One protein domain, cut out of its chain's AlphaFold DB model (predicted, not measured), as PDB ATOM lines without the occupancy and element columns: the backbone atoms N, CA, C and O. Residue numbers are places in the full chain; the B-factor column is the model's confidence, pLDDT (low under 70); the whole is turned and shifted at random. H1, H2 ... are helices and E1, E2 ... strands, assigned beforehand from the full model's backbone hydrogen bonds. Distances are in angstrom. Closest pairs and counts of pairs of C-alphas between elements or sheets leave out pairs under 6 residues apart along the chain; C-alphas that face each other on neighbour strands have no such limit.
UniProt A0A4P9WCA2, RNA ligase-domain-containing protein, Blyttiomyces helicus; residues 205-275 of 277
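What this domain is: This is residues 205 to 275 of the 277 residues of the protein "RNA ligase-domain-containing protein" of Blyttiomyces helicus (UniProt A0A4P9WCA2). A two-stranded hairpin, E1 and E2, has helix H1 beside it near the end where E1 begins; from that same end helix H2 runs outward, and the chain then folds back to H3, which returns loosely, without a packed core. The hairpin's tip, residues 232 to 237, and the bend at residues 255 to 263 stick out at opposite ends. The printed part has 71 residues, with three named helices and two named strands in the order H1, E1, E2, H2, H3; the sheet is antiparallel and the class is mixed, helices and strands. The whole is loose, with a radius of gyration of the C-alphas of 14.2 A, and elongated, spanning 45 by 26 by 21 A.

Where its parts are: E1 is residues 227 to 232, 16.7 A long, and E2 residues 238 to 242, 13.3 A. H1 is residues 210 to 219, 14.5 A, with C-alpha 210 at (3.083, -63.763, -82.777). H2 is residues 244 to 256, 18.7 A, and H3 residues 267 to 273, with C-alpha 273 at (10.450, -52.102, -82.785).

How they stand to each other: E1 and E2 form a hairpin, antiparallel at 163 degrees; N 228 and O 241, 2.8 A apart, are within hydrogen-bond range. The closest C-alphas of H1 and E1 are Leu 217 and Gly 227, 6.3 A apart. H1 and H2 are near each other, with 6 pairs of C-alphas within 10 A. H2 and H3 are close but not clearly touching, the closest C-alphas, Pro 244 and Thr 273, being 7.2 A apart; they run opposite ways at a shallow tilt of 28 degrees. H3 is apart from H1, E1 and E2. Every O i to N i+4 pair is within hydrogen-bond range in H2, against 5 of 6 in H1 and 2 of 3 in H3.

The domain as a whole: The C-alphas farthest apart, Gln 234 and Val 259, are 45.9 A apart. The printed part has no cut and no long link. Residues 252 to 275 are under pLDDT 70.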
ATOM      1  N   TYR A 205       9.210 -72.440 -75.252       96.50
ATOM      2  CA  TYR A 205       7.993 -71.796 -74.768       96.50
ATOM      3  C   TYR A 205       6.784 -72.307 -75.560       96.50
ATOM      4  O   TYR A 205       6.834 -72.319 -76.793       96.50
ATOM      5  N   PRO A 206       5.687 -72.710 -74.892       94.69
ATOM      6  CA  PRO A 206       4.478 -73.204 -75.546       94.69
ATOM      7  C   PRO A 206       3.618 -72.036 -76.062       94.69
ATOM      8  O   PRO A 206       2.511 -71.805 -75.586       94.69
ATOM      9  N   LEU A 207       4.157 -71.267 -77.009       94.00
ATOM     10  CA  LEU A 207       3.507 -70.104 -77.621       94.00
ATOM     11  C   LEU A 207       3.134 -70.453 -79.064       94.00
ATOM     12  O   LEU A 207       3.950 -71.025 -79.781       94.00
ATOM     13  N   ALA A 208       1.913 -70.116 -79.483       88.56
ATOM     14  CA  ALA A 208       1.359 -70.551 -80.770       88.56
ATOM     15  C   ALA A 208       1.091 -69.397 -81.750       88.56
ATOM     16  O   ALA A 208       0.629 -69.620 -82.870       88.56
ATOM     17  N   SER A 209       1.349 -68.152 -81.344       92.62
ATOM     18  CA  SER A 209       1.127 -66.980 -82.185       92.62
ATOM     19  C   SER A 209       2.152 -65.878 -81.935       92.62
ATOM     20  O   SER A 209       2.784 -65.794 -80.880       92.62
ATOM     21  N   ILE A 210       2.282 -64.981 -82.914       92.56
ATOM     22  CA  ILE A 210       3.083 -63.763 -82.777       92.56
ATOM     23  C   ILE A 210       2.581 -62.870 -81.630       92.56
ATOM     24  O   ILE A 210       3.389 -62.276 -80.919       92.56
ATOM     25  N   ALA A 211       1.263 -62.814 -81.408       93.31
ATOM     26  CA  ALA A 211       0.664 -62.033 -80.328       93.31
ATOM     27  C   ALA A 211       1.073 -62.579 -78.951       93.31
ATOM     28  O   ALA A 211       1.515 -61.808 -78.098       93.31
ATOM     29  N   ASP A 212       1.032 -63.905 -78.774       94.00
ATOM     30  CA  ASP A 212       1.488 -64.557 -77.540       94.00
ATOM     31  C   ASP A 212       2.985 -64.325 -77.313       94.00
ATOM     32  O   ASP A 212       3.412 -64.055 -76.193       94.00
ATOM     33  N   CYS A 213       3.789 -64.362 -78.383       94.00
ATOM     34  CA  CYS A 213       5.213 -64.044 -78.300       94.00
ATOM     35  C   CYS A 213       5.450 -62.609 -77.812       94.00
ATOM     36  O   CYS A 213       6.280 -62.400 -76.931       94.00
ATOM     37  N   HIS A 214       4.716 -61.623 -78.335       93.44
ATOM     38  CA  HIS A 214       4.842 -60.233 -77.888       93.44
ATOM     39  C   HIS A 214       4.421 -60.035 -76.428       93.44
ATOM     40  O   HIS A 214       5.106 -59.317 -75.698       93.44
ATOM     41  N   ALA A 215       3.341 -60.684 -75.983       93.00
ATOM     42  CA  ALA A 215       2.935 -60.656 -74.578       93.00
ATOM     43  C   ALA A 215       4.024 -61.269 -73.677       93.00
ATOM     44  O   ALA A 215       4.478 -60.649 -72.710       93.00
ATOM     45  N   ALA A 216       4.541 -62.436 -74.070       93.69
ATOM     46  CA  ALA A 216       5.563 -63.169 -73.332       93.69
ATOM     47  C   ALA A 216       6.883 -62.397 -73.164       93.69
ATOM     48  O   ALA A 216       7.538 -62.553 -72.131       93.69
ATOM     49  N   LEU A 217       7.263 -61.526 -74.112       92.12
ATOM     50  CA  LEU A 217       8.458 -60.673 -73.976       92.12
ATOM     51  C   LEU A 217       8.414 -59.786 -72.720       92.12
ATOM     52  O   LEU A 217       9.462 -59.439 -72.180       92.12
ATOM     53  N   ASN A 218       7.219 -59.397 -72.265       86.31
ATOM     54  CA  ASN A 218       7.038 -58.528 -71.104       86.31
ATOM     55  C   ASN A 218       6.737 -59.291 -69.810       86.31
ATOM     56  O   ASN A 218       7.067 -58.790 -68.732       86.31
ATOM     57  N   GLU A 219       6.084 -60.447 -69.915       90.12
ATOM     58  CA  GLU A 219       5.580 -61.212 -68.770       90.12
ATOM     59  C   GLU A 219       6.549 -62.294 -68.292       90.12
ATOM     60  O   GLU A 219       6.656 -62.530 -67.091       90.12
ATOM     61  N   LEU A 220       7.249 -62.951 -69.222       88.19
ATOM     62  CA  LEU A 220       8.057 -64.137 -68.924       88.19
ATOM     63  C   LEU A 220       9.554 -63.852 -68.859       88.19
ATOM     64  O   LEU A 220      10.293 -64.613 -68.236       88.19
ATOM     65  N   LEU A 221      10.006 -62.796 -69.533       89.44
ATOM     66  CA  LEU A 221      11.421 -62.497 -69.690       89.44
ATOM     67  C   LEU A 221      11.908 -61.473 -68.670       89.44
ATOM     68  O   LEU A 221      11.258 -60.455 -68.401       89.44
ATOM     69  N   MET A 222      13.107 -61.716 -68.147       88.38
ATOM     70  CA  MET A 222      13.834 -60.715 -67.380       88.38
ATOM     71  C   MET A 222      14.218 -59.544 -68.295       88.38
ATOM     72  O   MET A 222      14.412 -59.733 -69.496       88.38
ATOM     73  N   PRO A 223      14.418 -58.326 -67.756       84.62
ATOM     74  CA  PRO A 223      14.848 -57.182 -68.566       84.62
ATOM     75  C   PRO A 223      16.158 -57.409 -69.339       84.62
ATOM     76  O   PRO A 223      16.421 -56.718 -70.318       84.62
ATOM     77  N   THR A 224      16.983 -58.355 -68.888       86.75
ATOM     78  CA  THR A 224      18.256 -58.731 -69.508       86.75
ATOM     79  C   THR A 224      18.134 -59.868 -70.519       86.75
ATOM     80  O   THR A 224      19.119 -60.149 -71.192       86.75
ATOM     81  N   ASP A 225      16.988 -60.537 -70.647       92.88
ATOM     82  CA  ASP A 225      16.818 -61.645 -71.594       92.88
ATOM     83  C   ASP A 225      16.550 -61.098 -73.000       92.88
ATOM     84  O   ASP A 225      15.670 -60.256 -73.193       92.88
ATOM     85  N   GLU A 226      17.303 -61.567 -73.999       94.69
ATOM     86  CA  GLU A 226      17.273 -60.955 -75.332       94.69
ATOM     87  C   GLU A 226      15.927 -61.090 -76.040       94.69
ATOM     88  O   GLU A 226      15.501 -60.152 -76.717       94.69
ATOM     89  N   GLY A 227      15.246 -62.226 -75.893       96.69
ATOM     90  CA  GLY A 227      13.956 -62.475 -76.527       96.69
ATOM     91  C   GLY A 227      13.791 -63.924 -76.963       96.69
ATOM     92  O   GLY A 227      14.200 -64.843 -76.257       96.69
ATOM     93  N   PHE A 228      13.223 -64.120 -78.152       98.00
ATOM     94  CA  PHE A 228      12.906 -65.432 -78.706       98.00
ATOM     95  C   PHE A 228      13.519 -65.662 -80.086       98.00
ATOM     96  O   PHE A 228      13.664 -64.736 -80.893       98.00
ATOM     97  N   VAL A 229      13.831 -66.926 -80.372       97.88
ATOM     98  CA  VAL A 229      14.040 -67.443 -81.728       97.88
ATOM     99  C   VAL A 229      12.869 -68.355 -82.065       97.88
ATOM    100  O   VAL A 229      12.603 -69.320 -81.359       97.88
ATOM    101  N   LEU A 230      12.182 -68.055 -83.158       97.25
ATOM    102  CA  LEU A 230      11.062 -68.830 -83.666       97.25
ATOM    103  C   LEU A 230      11.581 -69.647 -84.842       97.25
ATOM    104  O   LEU A 230      12.119 -69.066 -85.783       97.25
ATOM    105  N   ARG A 231      11.449 -70.971 -84.791       96.19
ATOM    106  CA  ARG A 231      11.870 -71.882 -85.863       96.19
ATOM    107  C   ARG A 231      10.652 -72.573 -86.444       96.19
ATOM    108  O   ARG A 231       9.982 -73.307 -85.732       96.19
ATOM    109  N   ASP A 232      10.419 -72.389 -87.732       93.81
ATOM    110  CA  ASP A 232       9.429 -73.150 -88.485       93.81
ATOM    111  C   ASP A 232       9.839 -74.635 -88.517       93.81
ATOM    112  O   ASP A 232      10.953 -74.971 -88.930       93.81
ATOM    113  N   ASN A 233       8.963 -75.527 -88.050       92.50
ATOM    114  CA  ASN A 233       9.278 -76.949 -87.909       92.50
ATOM    115  C   ASN A 233       9.304 -77.707 -89.245       92.50
ATOM    116  O   ASN A 233       9.865 -78.800 -89.307       92.50
ATOM    117  N   GLN A 234       8.717 -77.151 -90.308       89.56
ATOM    118  CA  GLN A 234       8.703 -77.757 -91.637       89.56
ATOM    119  C   GLN A 234       9.920 -77.335 -92.466       89.56
ATOM    120  O   GLN A 234      10.541 -78.171 -93.121       89.56
ATOM    121  N   THR A 235      10.259 -76.046 -92.451       88.88
ATOM    122  CA  THR A 235      11.309 -75.469 -93.307       88.88
ATOM    123  C   THR A 235      12.634 -75.254 -92.579       88.88
ATOM    124  O   THR A 235      13.675 -75.115 -93.219       88.88
ATOM    125  N   GLY A 236      12.626 -75.183 -91.244       90.44
ATOM    126  CA  GLY A 236      13.788 -74.792 -90.445       90.44
ATOM    127  C   GLY A 236      14.139 -73.301 -90.549       90.44
ATOM    128  O   GLY A 236      15.134 -72.866 -89.950       90.44
ATOM    129  N   HIS A 237      13.349 -72.504 -91.282       91.38
ATOM    130  CA  HIS A 237      13.490 -71.053 -91.304       91.38
ATOM    131  C   HIS A 237      13.295 -70.477 -89.908       91.38
ATOM    132  O   HIS A 237      12.548 -71.005 -89.085       91.38
ATOM    133  N   ARG A 238      14.005 -69.385 -89.634       95.00
ATOM    134  CA  ARG A 238      14.024 -68.762 -88.316       95.00
ATOM    135  C   ARG A 238      13.636 -67.295 -88.396       95.00
ATOM    136  O   ARG A 238      13.932 -66.617 -89.378       95.00
ATOM    137  N   LEU A 239      13.037 -66.813 -87.317       96.19
ATOM    138  CA  LEU A 239      12.836 -65.406 -87.000       96.19
ATOM    139  C   LEU A 239      13.340 -65.141 -85.586       96.19
ATOM    140  O   LEU A 239      13.395 -66.048 -84.758       96.19
ATOM    141  N   LYS A 240      13.693 -63.891 -85.294       95.56
ATOM    142  CA  LYS A 240      13.935 -63.440 -83.919       95.56
ATOM    143  C   LYS A 240      12.972 -62.333 -83.530       95.56
ATOM    144  O   LYS A 240      12.666 -61.447 -84.324       95.56
ATOM    145  N   LEU A 241      12.549 -62.377 -82.279       95.31
ATOM    146  CA  LEU A 241      11.847 -61.301 -81.599       95.31
ATOM    147  C   LEU A 241      12.721 -60.877 -80.434       95.31
ATOM    148  O   LEU A 241      13.121 -61.725 -79.642       95.31
ATOM    149  N   LYS A 242      13.048 -59.590 -80.348       91.75
ATOM    150  CA  LYS A 242      13.846 -59.061 -79.244       91.75
ATOM    151  C   LYS A 242      12.960 -58.319 -78.260       91.75
ATOM    152  O   LYS A 242      12.049 -57.605 -78.670       91.75
ATOM    153  N   SER A 243      13.249 -58.468 -76.974       92.88
ATOM    154  CA  SER A 243      12.580 -57.713 -75.921       92.88
ATOM    155  C   SER A 243      12.923 -56.223 -76.046       92.88
ATOM    156  O   SER A 243      14.108 -55.874 -76.072       92.88
ATOM    157  N   PRO A 244      11.930 -55.313 -76.069       90.00
ATOM    158  CA  PRO A 244      12.195 -53.877 -76.013       90.00
ATOM    159  C   PRO A 244      13.011 -53.483 -74.772       90.00
ATOM    160  O   PRO A 244      13.936 -52.680 -74.873       90.00
ATOM    161  N   ARG A 245      12.757 -54.130 -73.622       89.69
ATOM    162  CA  ARG A 245      13.499 -53.897 -72.367       89.69
ATOM    163  C   ARG A 245      14.971 -54.287 -72.493       89.69
ATOM    164  O   ARG A 245      15.843 -53.561 -72.021       89.69
ATOM    165  N   TYR A 246      15.255 -55.395 -73.182       89.62
ATOM    166  CA  TYR A 246      16.629 -55.794 -73.488       89.62
ATOM    167  C   TYR A 246      17.331 -54.754 -74.356       89.62
ATOM    168  O   TYR A 246      18.467 -54.374 -74.072       89.62
ATOM    169  N   LEU A 247      16.660 -54.266 -75.406       87.06
ATOM    170  CA  LEU A 247      17.224 -53.250 -76.295       87.06
ATOM    171  C   LEU A 247      17.519 -51.949 -75.536       87.06
ATOM    172  O   LEU A 247      18.584 -51.363 -75.715       87.06
ATOM    173  N   GLU A 248      16.632 -51.523 -74.638       86.06
ATOM    174  CA  GLU A 248      16.862 -50.372 -73.757       86.06
ATOM    175  C   GLU A 248      18.066 -50.578 -72.827       86.06
ATOM    176  O   GLU A 248      18.955 -49.724 -72.762       86.06
ATOM    177  N   MET A 249      18.155 -51.729 -72.159       81.31
ATOM    178  CA  MET A 249      19.281 -52.068 -71.284       81.31
ATOM    179  C   MET A 249      20.606 -52.107 -72.041       81.31
ATOM    180  O   MET A 249      21.604 -51.520 -71.608       81.31
ATOM    181  N   LYS A 250      20.618 -52.747 -73.210       78.69
ATOM    182  CA  LYS A 250      21.789 -52.815 -74.080       78.69
ATOM    183  C   LYS A 250      22.236 -51.431 -74.529       78.69
ATOM    184  O   LYS A 250      23.439 -51.159 -74.533       78.69
ATOM    185  N   ARG A 251      21.299 -50.523 -74.827       71.94
ATOM    186  CA  ARG A 251      21.618 -49.118 -75.115       71.94
ATOM    187  C   ARG A 251      22.299 -48.453 -73.931       71.94
ATOM    188  O   ARG A 251      23.315 -47.813 -74.148       71.94
ATOM    189  N   ILE A 252      21.821 -48.628 -72.700       67.56
ATOM    190  CA  ILE A 252      22.458 -48.046 -71.502       67.56
ATOM    191  C   ILE A 252      23.890 -48.578 -71.324       67.56
ATOM    192  O   ILE A 252      24.831 -47.794 -71.150       67.56
ATOM    193  N   LEU A 253      24.078 -49.897 -71.441       62.16
ATOM    194  CA  LEU A 253      25.394 -50.544 -71.355       62.16
ATOM    195  C   LEU A 253      26.352 -50.051 -72.452       62.16
ATOM    196  O   LEU A 253      27.547 -49.860 -72.212       62.16
ATOM    197  N   THR A 254      25.822 -49.804 -73.649       61.56
ATOM    198  CA  THR A 254      26.591 -49.326 -74.804       61.56
ATOM    199  C   THR A 254      26.841 -47.816 -74.734       61.56
ATOM    200  O   THR A 254      27.925 -47.366 -75.097       61.56
ATOM    201  N   PHE A 255      25.914 -47.028 -74.182       51.19
ATOM    202  CA  PHE A 255      26.038 -45.578 -74.015       51.19
ATOM    203  C   PHE A 255      27.097 -45.218 -72.964       51.19
ATOM    204  O   PHE A 255      27.876 -44.289 -73.155       51.19
ATOM    205  N   SER A 256      27.235 -46.021 -71.904       45.94
ATOM    206  CA  SER A 256      28.371 -45.902 -70.976       45.94
ATOM    207  C   SER A 256      29.725 -46.180 -71.666       45.94
ATOM    208  O   SER A 256      30.756 -45.629 -71.285       45.94
ATOM    209  N   ARG A 257      29.724 -46.959 -72.759       43.81
ATOM    210  CA  ARG A 257      30.892 -47.237 -73.620       43.81
ATOM    211  C   ARG A 257      31.024 -46.273 -74.821       43.81
ATOM    212  O   ARG A 257      32.009 -46.349 -75.560       43.81
ATOM    213  N   MET A 258      30.096 -45.328 -75.017       38.81
ATOM    214  CA  MET A 258      29.976 -44.489 -76.226       38.81
ATOM    215  C   MET A 258      30.917 -43.279 -76.323       38.81
ATOM    216  O   MET A 258      30.813 -42.518 -77.281       38.81
ATOM    217  N   VAL A 259      31.921 -43.136 -75.455       39.84
ATOM    218  CA  VAL A 259      33.054 -42.242 -75.777       39.84
ATOM    219  C   VAL A 259      33.941 -42.840 -76.895       39.84
ATOM    220  O   VAL A 259      34.862 -42.179 -77.364       39.84
ATOM    221  N   LYS A 260      33.657 -44.057 -77.411       32.78
ATOM    222  CA  LYS A 260      34.465 -44.664 -78.489       32.78
ATOM    223  C   LYS A 260      33.776 -45.351 -79.677       32.78
ATOM    224  O   LYS A 260      34.518 -45.877 -80.500       32.78
ATOM    225  N   LEU A 261      32.451 -45.363 -79.868       33.22
ATOM    226  CA  LEU A 261      31.909 -46.150 -80.998       33.22
ATOM    227  C   LEU A 261      30.554 -45.689 -81.566       33.22
ATOM    228  O   LEU A 261      29.575 -46.428 -81.577       33.22
ATOM    229  N   VAL A 262      30.506 -44.484 -82.134       36.41
ATOM    230  CA  VAL A 262      29.445 -44.105 -83.086       36.41
ATOM    231  C   VAL A 262      29.720 -44.818 -84.415       36.41
ATOM    232  O   VAL A 262      30.237 -44.184 -85.318       36.41
ATOM    233  N   HIS A 263      29.485 -46.136 -84.505       38.62
ATOM    234  CA  HIS A 263      29.434 -46.935 -85.756       38.62
ATOM    235  C   HIS A 263      28.797 -48.337 -85.527       38.62
ATOM    236  O   HIS A 263      29.182 -49.330 -86.144       38.62
ATOM    237  N   GLY A 264      27.837 -48.443 -84.597       41.66
ATOM    238  CA  GLY A 264      27.134 -49.688 -84.249       41.66
ATOM    239  C   GLY A 264      25.759 -49.809 -84.918       41.66
ATOM    240  O   GLY A 264      24.919 -48.927 -84.805       41.66
ATOM    241  N   ASN A 265      25.556 -50.922 -85.615       55.75
ATOM    242  CA  ASN A 265      24.462 -51.293 -86.515       55.75
ATOM    243  C   ASN A 265      23.100 -51.565 -85.812       55.75
ATOM    244  O   ASN A 265      22.565 -52.665 -85.938       55.75
ATOM    245  N   GLU A 266      22.547 -50.592 -85.077       51.28
ATOM    246  CA  GLU A 266      21.279 -50.722 -84.316       51.28
ATOM    247  C   GLU A 266      20.080 -49.958 -84.932       51.28
ATOM    248  O   GLU A 266      18.978 -49.989 -84.392       51.28
ATOM    249  N   GLN A 267      20.253 -49.284 -86.077       48.94
ATOM    250  CA  GLN A 267      19.206 -48.441 -86.686       48.94
ATOM    251  C   GLN A 267      18.037 -49.239 -87.293       48.94
ATOM    252  O   GLN A 267      16.882 -48.877 -87.089       48.94
ATOM    253  N   ASP A 268      18.312 -50.348 -87.983       48.62
ATOM    254  CA  ASP A 268      17.253 -51.225 -88.514       48.62
ATOM    255  C   ASP A 268      16.511 -51.965 -87.385       48.62
ATOM    256  O   ASP A 268      15.315 -52.220 -87.489       48.62
ATOM    257  N   GLU A 269      17.209 -52.290 -86.285       51.72
ATOM    258  CA  GLU A 269      16.593 -52.895 -85.091       51.72
ATOM    259  C   GLU A 269      15.654 -51.902 -84.384       51.72
ATOM    260  O   GLU A 269      14.618 -52.298 -83.853       51.72
ATOM    261  N   PHE A 270      15.982 -50.605 -84.432       45.53
ATOM    262  CA  PHE A 270      15.136 -49.528 -83.927       45.53
ATOM    263  C   PHE A 270      13.826 -49.421 -84.723       45.53
ATOM    264  O   PHE A 270      12.758 -49.509 -84.129       45.53
ATOM    265  N   LEU A 271      13.878 -49.306 -86.053       47.28
ATOM    266  CA  LEU A 271      12.668 -49.110 -86.871       47.28
ATOM    267  C   LEU A 271      11.668 -50.274 -86.760       47.28
ATOM    268  O   LEU A 271      10.473 -50.030 -86.656       47.28
ATOM    269  N   ALA A 272      12.149 -51.519 -86.676       51.56
ATOM    270  CA  ALA A 272      11.283 -52.692 -86.529       51.56
ATOM    271  C   ALA A 272      10.544 -52.767 -85.174       51.56
ATOM    272  O   ALA A 272       9.560 -53.490 -85.055       51.56
ATOM    273  N   THR A 273      11.016 -52.048 -84.147       47.12
ATOM    274  CA  THR A 273      10.450 -52.102 -82.785       47.12
ATOM    275  C   THR A 273       9.358 -51.047 -82.553       47.12
ATOM    276  O   THR A 273       8.535 -51.221 -81.659       47.12
ATOM    277  N   PHE A 274       9.321 -49.965 -83.343       42.75
ATOM    278  CA  PHE A 274       8.470 -48.788 -83.085       42.75
ATOM    279  C   PHE A 274       7.362 -48.545 -84.126       42.75
ATOM    280  O   PHE A 274       6.744 -47.487 -84.100       42.75
ATOM    281  N   GLU A 275       7.070 -49.496 -85.019       43.31
ATOM    282  CA  GLU A 275       5.932 -49.370 -85.952       43.31
ATOM    283  C   GLU A 275       4.552 -49.591 -85.299       43.31
ATOM    284  O   GLU A 275       3.544 -49.327 -85.944       43.31
TER     285      GLU A 275